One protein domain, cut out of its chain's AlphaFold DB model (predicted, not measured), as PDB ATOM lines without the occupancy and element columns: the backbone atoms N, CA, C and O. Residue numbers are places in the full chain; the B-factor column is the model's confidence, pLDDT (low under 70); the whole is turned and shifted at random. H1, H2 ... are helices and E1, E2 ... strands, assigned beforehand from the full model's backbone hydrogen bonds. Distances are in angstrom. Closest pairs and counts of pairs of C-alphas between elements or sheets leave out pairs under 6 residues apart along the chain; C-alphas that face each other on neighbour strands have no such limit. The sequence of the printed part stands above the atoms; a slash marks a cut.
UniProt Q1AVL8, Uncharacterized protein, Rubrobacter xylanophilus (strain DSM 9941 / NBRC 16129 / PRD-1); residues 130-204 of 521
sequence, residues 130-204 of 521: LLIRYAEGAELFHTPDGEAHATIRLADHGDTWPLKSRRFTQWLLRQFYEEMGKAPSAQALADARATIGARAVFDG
ATOM      1  N   LEU A 130     123.161 145.786 148.135       93.94
ATOM      2  CA  LEU A 130     121.999 145.497 147.285       93.94
ATOM      3  C   LEU A 130     122.377 145.465 145.797       93.94
ATOM      4  O   LEU A 130     122.044 144.515 145.095       93.94
ATOM      5  N   LEU A 131     123.131 146.460 145.321       94.69
ATOM      6  CA  LEU A 131     123.597 146.508 143.931       94.69
ATOM      7  C   LEU A 131     124.503 145.321 143.571       94.69
ATOM      8  O   LEU A 131     124.393 144.779 142.473       94.69
ATOM      9  N   ILE A 132     125.383 144.907 144.487       95.12
ATOM     10  CA  ILE A 132     126.222 143.711 144.322       95.12
ATOM     11  C   ILE A 132     125.348 142.458 144.257       95.12
ATOM     12  O   ILE A 132     125.571 141.622 143.384       95.12
ATOM     13  N   ARG A 133     124.332 142.352 145.122       93.31
ATOM     14  CA  ARG A 133     123.389 141.228 145.135       93.31
ATOM     15  C   ARG A 133     122.643 141.084 143.810       93.31
ATOM     16  O   ARG A 133     122.496 139.969 143.328       93.31
ATOM     17  N   TYR A 134     122.227 142.178 143.170       91.06
ATOM     18  CA  TYR A 134     121.589 142.089 141.846       91.06
ATOM     19  C   TYR A 134     122.496 141.438 140.800       91.06
ATOM     20  O   TYR A 134     122.019 140.680 139.959       91.06
ATOM     21  N   ALA A 135     123.806 141.683 140.877       91.44
ATOM     22  CA  ALA A 135     124.793 141.075 139.990       91.44
ATOM     23  C   ALA A 135     125.071 139.590 140.275       91.44
ATOM     24  O   ALA A 135     125.676 138.943 139.428       91.44
ATOM     25  N   GLU A 136     124.616 139.023 141.399       87.94
ATOM     26  CA  GLU A 136     124.788 137.588 141.698       87.94
ATOM     27  C   GLU A 136     123.976 136.691 140.754       87.94
ATOM     28  O   GLU A 136     124.355 135.547 140.518       87.94
ATOM     29  N   GLY A 137     122.890 137.211 140.170       83.31
ATOM     30  CA  GLY A 137     122.126 136.515 139.131       83.31
ATOM     31  C   GLY A 137     122.758 136.574 137.734       83.31
ATOM     32  O   GLY A 137     122.234 135.956 136.808       83.31
ATOM     33  N   ALA A 138     123.849 137.326 137.561       92.44
ATOM     34  CA  ALA A 138     124.565 137.442 136.298       92.44
ATOM     35  C   ALA A 138     125.771 136.496 136.261       92.44
ATOM     36  O   ALA A 138     126.456 136.275 137.260       92.44
ATOM     37  N   GLU A 139     126.083 135.980 135.078       95.75
ATOM     38  CA  GLU A 139     127.327 135.250 134.855       95.75
ATOM     39  C   GLU A 139     128.464 136.260 134.678       95.75
ATOM     40  O   GLU A 139     128.595 136.878 133.620       95.75
ATOM     41  N   LEU A 140     129.272 136.450 135.720       97.12
ATOM     42  CA  LEU A 140     130.453 137.311 135.687       97.12
ATOM     43  C   LEU A 140     131.647 136.551 135.107       97.12
ATOM     44  O   LEU A 140     131.914 135.425 135.515       97.12
ATOM     45  N   PHE A 141     132.379 137.173 134.187       97.81
ATOM     46  CA  PHE A 141     133.572 136.597 133.565       97.81
ATOM     47  C   PHE A 141     134.509 137.715 133.089       97.81
ATOM     48  O   PHE A 141     134.144 138.896 133.110       97.81
ATOM     49  N   HIS A 142     135.708 137.367 132.640       96.50
ATOM     50  CA  HIS A 142     136.630 138.322 132.029       96.50
ATOM     51  C   HIS A 142     137.195 137.786 130.718       96.50
ATOM     52  O   HIS A 142     137.220 136.582 130.482       96.50
ATOM     53  N   THR A 143     137.616 138.683 129.841       93.00
ATOM     54  CA  THR A 143     138.298 138.337 128.591       93.00
ATOM     55  C   THR A 143     139.782 138.035 128.828       93.00
ATOM     56  O   THR A 143     140.308 138.423 129.871       93.00
ATOM     57  N   PRO A 144     140.498 137.397 127.879       87.88
ATOM     58  CA  PRO A 144     141.934 137.109 128.027       87.88
ATOM     59  C   PRO A 144     142.833 138.342 128.237       87.88
ATOM     60  O   PRO A 144     143.937 138.232 128.762       87.88
ATOM     61  N   ASP A 145     142.379 139.533 127.839       83.81
ATOM     62  CA  ASP A 145     143.022 140.830 128.103       83.81
ATOM     63  C   ASP A 145     142.597 141.468 129.444       83.81
ATOM     64  O   ASP A 145     143.019 142.577 129.778       83.81
ATOM     65  N   GLY A 146     141.799 140.760 130.248       86.50
ATOM     66  CA  GLY A 146     141.391 141.155 131.597       86.50
ATOM     67  C   GLY A 146     140.191 142.103 131.655       86.50
ATOM     68  O   GLY A 146     139.940 142.702 132.706       86.50
ATOM     69  N   GLU A 147     139.430 142.277 130.569       90.94
ATOM     70  CA  GLU A 147     138.225 143.107 130.601       90.94
ATOM     71  C   GLU A 147     137.042 142.371 131.235       90.94
ATOM     72  O   GLU A 147     136.563 141.343 130.754       90.94
ATOM     73  N   ALA A 148     136.502 142.954 132.303       96.00
ATOM     74  CA  ALA A 148     135.364 142.407 133.023       96.00
ATOM     75  C   ALA A 148     134.038 142.547 132.251       96.00
ATOM     76  O   ALA A 148     133.647 143.647 131.831       96.00
ATOM     77  N   HIS A 149     133.298 141.445 132.166       97.31
ATOM     78  CA  HIS A 149     132.017 141.319 131.481       97.31
ATOM     79  C   HIS A 149     130.976 140.603 132.357       97.31
ATOM     80  O   HIS A 149     131.302 139.953 133.352       97.31
ATOM     81  N   ALA A 150     129.706 140.738 131.980       97.06
ATOM     82  CA  ALA A 150     128.605 139.966 132.543       97.06
ATOM     83  C   ALA A 150     127.654 139.494 131.442       97.06
ATOM     84  O   ALA A 150     127.313 140.284 130.558       97.06
ATOM     85  N   THR A 151     127.176 138.252 131.535       96.00
ATOM     86  CA  THR A 151     125.955 137.814 130.846       96.00
ATOM     87  C   THR A 151     124.773 137.931 131.807       96.00
ATOM     88  O   THR A 151     124.740 137.276 132.847       96.00
ATOM     89  N   ILE A 152     123.806 138.780 131.470       92.81
ATOM     90  CA  ILE A 152     122.603 139.045 132.259       92.81
ATOM     91  C   ILE A 152     121.428 138.348 131.593       92.81
ATOM     92  O   ILE A 152     121.165 138.575 130.415       92.81
ATOM     93  N   ARG A 153     120.686 137.538 132.349       87.62
ATOM     94  CA  ARG A 153     119.437 136.968 131.845       87.62
ATOM     95  C   ARG A 153     118.327 138.013 131.866       87.62
ATOM     96  O   ARG A 153     117.904 138.453 132.935       87.62
ATOM     97  N   LEU A 154     117.872 138.407 130.682       81.62
ATOM     98  CA  LEU A 154     116.723 139.278 130.475       81.62
ATOM     99  C   LEU A 154     115.616 138.438 129.844       81.62
ATOM    100  O   LEU A 154     115.748 137.985 128.715       81.62
ATOM    101  N   ALA A 155     114.523 138.234 130.581       78.31
ATOM    102  CA  ALA A 155     113.415 137.379 130.159       78.31
ATOM    103  C   ALA A 155     113.865 135.953 129.769       78.31
ATOM    104  O   ALA A 155     114.105 135.136 130.658       78.31
ATOM    105  N   ASP A 156     113.951 135.659 128.474       81.19
ATOM    106  CA  ASP A 156     114.203 134.345 127.879       81.19
ATOM    107  C   ASP A 156     115.619 134.165 127.305       81.19
ATOM    108  O   ASP A 156     115.948 133.067 126.862       81.19
ATOM    109  N   HIS A 157     116.475 135.192 127.342       84.69
ATOM    110  CA  HIS A 157     117.823 135.141 126.764       84.69
ATOM    111  C   HIS A 157     118.896 135.804 127.642       84.69
ATOM    112  O   HIS A 157     118.612 136.436 128.663       84.69
ATOM    113  N   GLY A 158     120.164 135.609 127.264       89.06
ATOM    114  CA  GLY A 158     121.334 136.142 127.961       89.06
ATOM    115  C   GLY A 158     122.034 137.263 127.193       89.06
ATOM    116  O   GLY A 158     122.724 137.010 126.208       89.06
ATOM    117  N   ASP A 159     121.956 138.483 127.714       92.38
ATOM    118  CA  ASP A 159     122.650 139.659 127.195       92.38
ATOM    119  C   ASP A 159     124.074 139.743 127.738       92.38
ATOM    120  O   ASP A 159     124.272 139.881 128.944       92.38
ATOM    121  N   THR A 160     125.087 139.741 126.872       95.12
ATOM    122  CA  THR A 160     126.480 139.922 127.311       95.12
ATOM    123  C   THR A 160     126.946 141.365 127.150       95.12
ATOM    124  O   THR A 160     127.028 141.883 126.034       95.12
ATOM    125  N   TRP A 161     127.312 142.014 128.259       95.19
ATOM    126  CA  TRP A 161     127.770 143.404 128.279       95.19
ATOM    127  C   TRP A 161     129.095 143.573 129.043       95.19
ATOM    128  O   TRP A 161     129.289 142.961 130.095       95.19
ATOM    129  N   PRO A 162     129.983 144.482 128.597       94.62
ATOM    130  CA  PRO A 162     131.101 144.933 129.421       94.62
ATOM    131  C   PRO A 162     130.585 145.603 130.699       94.62
ATOM    132  O   PRO A 162     129.673 146.438 130.632       94.62
ATOM    133  N   LEU A 163     131.209 145.352 131.853       95.00
ATOM    134  CA  LEU A 163     130.809 145.990 133.122       95.00
ATOM    135  C   LEU A 163     131.031 147.513 133.120       95.00
ATOM    136  O   LEU A 163     130.402 148.273 133.869       95.00
ATOM    137  N   LYS A 164     131.932 147.986 132.252       91.56
ATOM    138  CA  LYS A 164     132.172 149.414 132.007       91.56
ATOM    139  C   LYS A 164     131.051 150.087 131.201       91.56
ATOM    140  O   LYS A 164     130.985 151.313 131.179       91.56
ATOM    141  N   SER A 165     130.172 149.317 130.559       92.00
ATOM    142  CA  SER A 165     129.163 149.844 129.640       92.00
ATOM    143  C   SER A 165     128.055 150.641 130.337       92.00
ATOM    144  O   SER A 165     127.678 150.401 131.493       92.00
ATOM    145  N   ARG A 166     127.467 151.578 129.582       92.12
ATOM    146  CA  ARG A 166     126.265 152.313 130.000       92.12
ATOM    147  C   ARG A 166     125.086 151.367 130.247       92.12
ATOM    148  O   ARG A 166     124.360 151.581 131.210       92.12
ATOM    149  N   ARG A 167     124.931 150.314 129.431       91.75
ATOM    150  CA  ARG A 167     123.848 149.319 129.557       91.75
ATOM    151  C   ARG A 167     123.897 148.580 130.892       91.75
ATOM    152  O   ARG A 167     122.913 148.608 131.620       91.75
ATOM    153  N   PHE A 168     125.059 148.035 131.265       94.31
ATOM    154  CA  PHE A 168     125.234 147.373 132.564       94.31
ATOM    155  C   PHE A 168     124.921 148.319 133.734       94.31
ATOM    156  O   PHE A 168     124.215 147.965 134.675       94.31
ATOM    157  N   THR A 169     125.385 149.568 133.630       94.38
ATOM    158  CA  THR A 169     125.114 150.602 134.638       94.38
ATOM    159  C   THR A 169     123.615 150.908 134.754       94.38
ATOM    160  O   THR A 169     123.086 150.998 135.860       94.38
ATOM    161  N   GLN A 170     122.914 151.051 133.628       94.44
ATOM    162  CA  GLN A 170     121.473 151.305 133.602       94.44
ATOM    163  C   GLN A 170     120.659 150.122 134.126       94.44
ATOM    164  O   GLN A 170     119.655 150.342 134.798       94.44
ATOM    165  N   TRP A 171     121.097 148.890 133.871       94.38
ATOM    166  CA  TRP A 171     120.462 147.697 134.419       94.38
ATOM    167  C   TRP A 171     120.537 147.661 135.949       94.38
ATOM    168  O   TRP A 171     119.495 147.550 136.592       94.38
ATOM    169  N   LEU A 172     121.717 147.887 136.541       94.62
ATOM    170  CA  LEU A 172     121.862 147.991 138.002       94.62
ATOM    171  C   LEU A 172     120.968 149.090 138.599       94.62
ATOM    172  O   LEU A 172     120.309 148.880 139.616       94.62
ATOM    173  N   LEU A 173     120.925 150.261 137.955       95.19
ATOM    174  CA  LEU A 173     120.073 151.375 138.379       95.19
ATOM    175  C   LEU A 173     118.583 151.027 138.306       95.19
ATOM    176  O   LEU A 173     117.835 151.400 139.207       95.19
ATOM    177  N   ARG A 174     118.160 150.319 137.254       93.31
ATOM    178  CA  ARG A 174     116.778 149.867 137.081       93.31
ATOM    179  C   ARG A 174     116.378 148.894 138.188       93.31
ATOM    180  O   ARG A 174     115.360 149.138 138.821       93.31
ATOM    181  N   GLN A 175     117.186 147.865 138.455       92.38
ATOM    182  CA  GLN A 175     116.912 146.887 139.521       92.38
ATOM    183  C   GLN A 175     116.784 147.571 140.888       92.38
ATOM    184  O   GLN A 175     115.814 147.362 141.612       92.38
ATOM    185  N   PHE A 176     117.710 148.482 141.199       94.94
ATOM    186  CA  PHE A 176     117.661 149.239 142.448       94.94
ATOM    187  C   PHE A 176     116.424 150.141 142.543       94.94
ATOM    188  O   PHE A 176     115.813 150.240 143.604       94.94
ATOM    189  N   TYR A 177     116.049 150.820 141.456       93.44
ATOM    190  CA  TYR A 177     114.868 151.683 141.438       93.44
ATOM    191  C   TYR A 177     113.565 150.886 141.575       93.44
ATOM    192  O   TYR A 177     112.683 151.318 142.311       93.44
ATOM    193  N   GLU A 178     113.456 149.733 140.907       92.31
ATOM    194  CA  GLU A 178     112.296 148.837 140.992       92.31
ATOM    195  C   GLU A 178     112.077 148.319 142.425       92.31
ATOM    196  O   GLU A 178     110.935 148.275 142.877       92.31
ATOM    197  N   GLU A 179     113.144 148.005 143.173       91.94
ATOM    198  CA  GLU A 179     113.032 147.545 144.568       91.94
ATOM    199  C   GLU A 179     112.887 148.696 145.583       91.94
ATOM    200  O   GLU A 179     112.080 148.620 146.509       91.94
ATOM    201  N   MET A 180     113.659 149.777 145.433       92.19
ATOM    202  CA  MET A 180     113.788 150.819 146.466       92.19
ATOM    203  C   MET A 180     112.953 152.078 146.197       92.19
ATOM    204  O   MET A 180     112.883 152.956 147.064       92.19
ATOM    205  N   GLY A 181     112.382 152.226 144.996       90.94
ATOM    206  CA  GLY A 181     111.594 153.391 144.569       90.94
ATOM    207  C   GLY A 181     112.392 154.693 144.402       90.94
ATOM    208  O   GLY A 181     111.810 155.770 144.265       90.94
ATOM    209  N   LYS A 182     113.728 154.635 144.451       90.12
ATOM    210  CA  LYS A 182     114.635 155.792 144.344       90.12
ATOM    211  C   LYS A 182     115.983 155.384 143.761       90.12
ATOM    212  O   LYS A 182     116.337 154.214 143.791       90.12
ATOM    213  N   ALA A 183     116.756 156.353 143.277       89.44
ATOM    214  CA  ALA A 183     118.114 156.099 142.803       89.44
ATOM    215  C   ALA A 183     119.088 155.814 143.972       89.44
ATOM    216  O   ALA A 183     118.929 156.394 145.056       89.44
ATOM    217  N   PRO A 184     120.113 154.964 143.767       93.75
ATOM    218  CA  PRO A 184     121.206 154.821 144.719       93.75
ATOM    219  C   PRO A 184     122.110 156.060 144.685       93.75
ATOM    220  O   PRO A 184     122.090 156.855 143.743       93.75
ATOM    221  N   SER A 185     122.947 156.222 145.707       94.75
ATOM    222  CA  SER A 185     123.997 157.243 145.681       94.75
ATOM    223  C   SER A 185     125.078 156.904 144.645       94.75
ATOM    224  O   SER A 185     125.362 155.732 144.385       94.75
ATOM    225  N   ALA A 186     125.727 157.931 144.084       92.25
ATOM    226  CA  ALA A 186     126.814 157.746 143.120       92.25
ATOM    227  C   ALA A 186     127.981 156.927 143.703       92.25
ATOM    228  O   ALA A 186     128.554 156.096 143.001       92.25
ATOM    229  N   GLN A 187     128.282 157.117 144.995       93.12
ATOM    230  CA  GLN A 187     129.315 156.359 145.699       93.12
ATOM    231  C   GLN A 187     128.951 154.873 145.795       93.12
ATOM    232  O   GLN A 187     129.755 154.029 145.423       93.12
ATOM    233  N   ALA A 188     127.718 154.554 146.202       93.44
ATOM    234  CA  ALA A 188     127.272 153.165 146.305       93.44
ATOM    235  C   ALA A 188     127.329 152.431 144.954       93.44
ATOM    236  O   ALA A 188     127.731 151.271 144.898       93.44
ATOM    237  N   LEU A 189     126.968 153.111 143.859       93.44
ATOM    238  CA  LEU A 189     127.078 152.556 142.509       93.44
ATOM    239  C   LEU A 189     128.535 152.327 142.089       93.44
ATOM    240  O   LEU A 189     128.837 151.301 141.478       93.44
ATOM    241  N   ALA A 190     129.432 153.262 142.403       92.12
ATOM    242  CA  ALA A 190     130.856 153.119 142.119       92.12
ATOM    243  C   ALA A 190     131.473 151.944 142.898       92.12
ATOM    244  O   ALA A 190     132.125 151.096 142.287       92.12
ATOM    245  N   ASP A 191     131.198 151.850 144.202       93.12
ATOM    246  CA  ASP A 191     131.694 150.782 145.081       93.12
ATOM    247  C   ASP A 191     131.188 149.404 144.631       93.12
ATOM    248  O   ASP A 191     131.963 148.446 144.528       93.12
ATOM    249  N   ALA A 192     129.899 149.311 144.287       94.44
ATOM    250  CA  ALA A 192     129.308 148.083 143.769       94.44
ATOM    251  C   ALA A 192     129.969 147.654 142.453       94.44
ATOM    252  O   ALA A 192     130.408 146.513 142.330       94.44
ATOM    253  N   ARG A 193     130.114 148.563 141.482       94.38
ATOM    254  CA  ARG A 193     130.743 148.248 140.188       94.38
ATOM    255  C   ARG A 193     132.207 147.845 140.324       94.38
ATOM    256  O   ARG A 193     132.629 146.919 139.637       94.38
ATOM    257  N   ALA A 194     132.966 148.508 141.196       93.00
ATOM    258  CA  ALA A 194     134.348 148.132 141.479       93.00
ATOM    259  C   ALA A 194     134.426 146.710 142.056       93.00
ATOM    260  O   ALA A 194     135.241 145.907 141.607       93.00
ATOM    261  N   THR A 195     133.527 146.375 142.986       94.81
ATOM    262  CA  THR A 195     133.458 145.042 143.603       94.81
ATOM    263  C   THR A 195     133.045 143.963 142.600       94.81
ATOM    264  O   THR A 195     133.695 142.925 142.521       94.81
ATOM    265  N   ILE A 196     132.008 144.208 141.793       96.50
ATOM    266  CA  ILE A 196     131.557 143.280 140.741       96.50
ATOM    267  C   ILE A 196     132.670 143.072 139.706       96.50
ATOM    268  O   ILE A 196     132.929 141.943 139.301       96.50
ATOM    269  N   GLY A 197     133.365 144.145 139.314       94.19
ATOM    270  CA  GLY A 197     134.512 144.069 138.413       94.19
ATOM    271  C   GLY A 197     135.661 143.241 138.975       94.19
ATOM    272  O   GLY A 197     136.196 142.401 138.260       94.19
ATOM    273  N   ALA A 198     135.997 143.418 140.254       93.25
ATOM    274  CA  ALA A 198     137.006 142.596 140.914       93.25
ATOM    275  C   ALA A 198     136.603 141.112 140.930       93.25
ATOM    276  O   ALA A 198     137.414 140.272 140.558       93.25
ATOM    277  N   ARG A 199     135.344 140.794 141.267       94.75
ATOM    278  CA  ARG A 199     134.830 139.413 141.221       94.75
ATOM    279  C   ARG A 199     134.935 138.815 139.820       94.75
ATOM    280  O   ARG A 199     135.427 137.710 139.664       94.75
ATOM    281  N   ALA A 200     134.527 139.551 138.789       95.38
ATOM    282  CA  ALA A 200     134.594 139.077 137.408       95.38
ATOM    283  C   ALA A 200     136.030 138.752 136.951       95.38
ATOM    284  O   ALA A 200     136.233 137.763 136.250       95.38
ATOM    285  N   VAL A 201     137.012 139.565 137.359       94.06
ATOM    286  CA  VAL A 201     138.427 139.413 136.973       94.06
ATOM    287  C   VAL A 201     139.162 138.360 137.804       94.06
ATOM    288  O   VAL A 201     139.966 137.621 137.253       94.06
ATOM    289  N   PHE A 202     138.933 138.301 139.119       92.25
ATOM    290  CA  PHE A 202     139.711 137.435 140.016       92.25
ATOM    291  C   PHE A 202     139.021 136.114 140.362       92.25
ATOM    292  O   PHE A 202     139.714 135.127 140.599       92.25
ATOM    293  N   ASP A 203     137.687 136.085 140.368       93.31
ATOM    294  CA  ASP A 203     136.900 134.903 140.741       93.31
ATOM    295  C   ASP A 203     136.161 134.292 139.532       93.31
ATOM    296  O   ASP A 203     135.850 133.100 139.524       93.31
ATOM    297  N   GLY A 204     135.850 135.105 138.516       93.88
ATOM    298  CA  GLY A 204     135.140 134.689 137.307       93.88
ATOM    299  C   GLY A 204     136.030 133.928 136.314       93.88
ATOM    300  O   GLY A 204     137.246 134.116 136.301       93.88
TER     301      GLY A 204
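This is residues 130 to 204 of the 521 residues of an uncharacterized protein of Rubrobacter xylanophilus (strain DSM 9941 / NBRC 16129 / PRD-1) (UniProt Q1AVL8). A small antiparallel sheet of three strands has the longer helices H2 and H3 over one face and no named helix over its other face; the short helix H1 bridges H2 and H3, touching both. H2 leads away from the sheet, starting over E2 and E3, and H3 comes back to it, ending over E1 and E2. The printed part has 75 residues, with three named helices and three named strands in the order H1 E1 E2 E3 H2 H3; the sheet's order is E1 E2 E3, and the class is mixed, helices and strands. It is compact, with a radius of gyration of the C-alphas of 11.8 A and spans of 38 by 31 by 19 A.

H1, residues 130 to 135, is not on the sheet of E1, residues 139 to 142, E2, residues 148 to 154, and E3, residues 157 to 162. These strands form a meander, each the antiparallel neighbour of the one before. In the hairpin E1 and E2, N 139 and O 151 are 2.9 A apart, within hydrogen-bond range; in the hairpin E2 and E3, N 152 and O 159 are 2.8 A apart, also within range. H2, residues 166 to 180, is on the sheet over E2 and E3 at a height of 13.8 A, and only just stands up from it, rising 40.3 degrees. The closest C-alphas of E3 and H2 are those of Trp 161 and Phe 168, 6.4 A apart. H3, residues 186 to 202, is on the same face, over E1 and E2 at a height of 11.4 A. The closest C-alphas of E1 and H3 are those of Phe 141 and Ala 200, 4.7 A apart. H1 touches H3, closest at the C-alphas of Ile 132 and Ala 192, 5.4 A; they run the same way at a tilt of 36 degrees, only just steep. H2 touches H1 with residues 172 to 176 alone, closest at the C-alphas of Leu 131 and Leu 172, 6.4 A; they run opposite ways at a steep tilt of 49 degrees. H2 and H3 are near each other, with 9 pairs of C-alphas within 10 A. Every O i to N i+4 pair is within hydrogen-bond range in H2 and H3, and 1 of 2 in H1.

H1 begins with C-alpha 130 at (121.999, 145.497, 147.285). E2 measures 19.1 A from first to last C-alpha, E3 16.7 A, H2 20.7 A and H3 24.3 A. H3 ends with C-alpha 202 at (139.711, 137.435, 140.016).

The C-alphas farthest apart, those of Pro 144 and Gly 181, are 38.2 A apart. The printed part has no cut, and its five links are tight. Its mean pLDDT is 92.4; no printed residue is under 70.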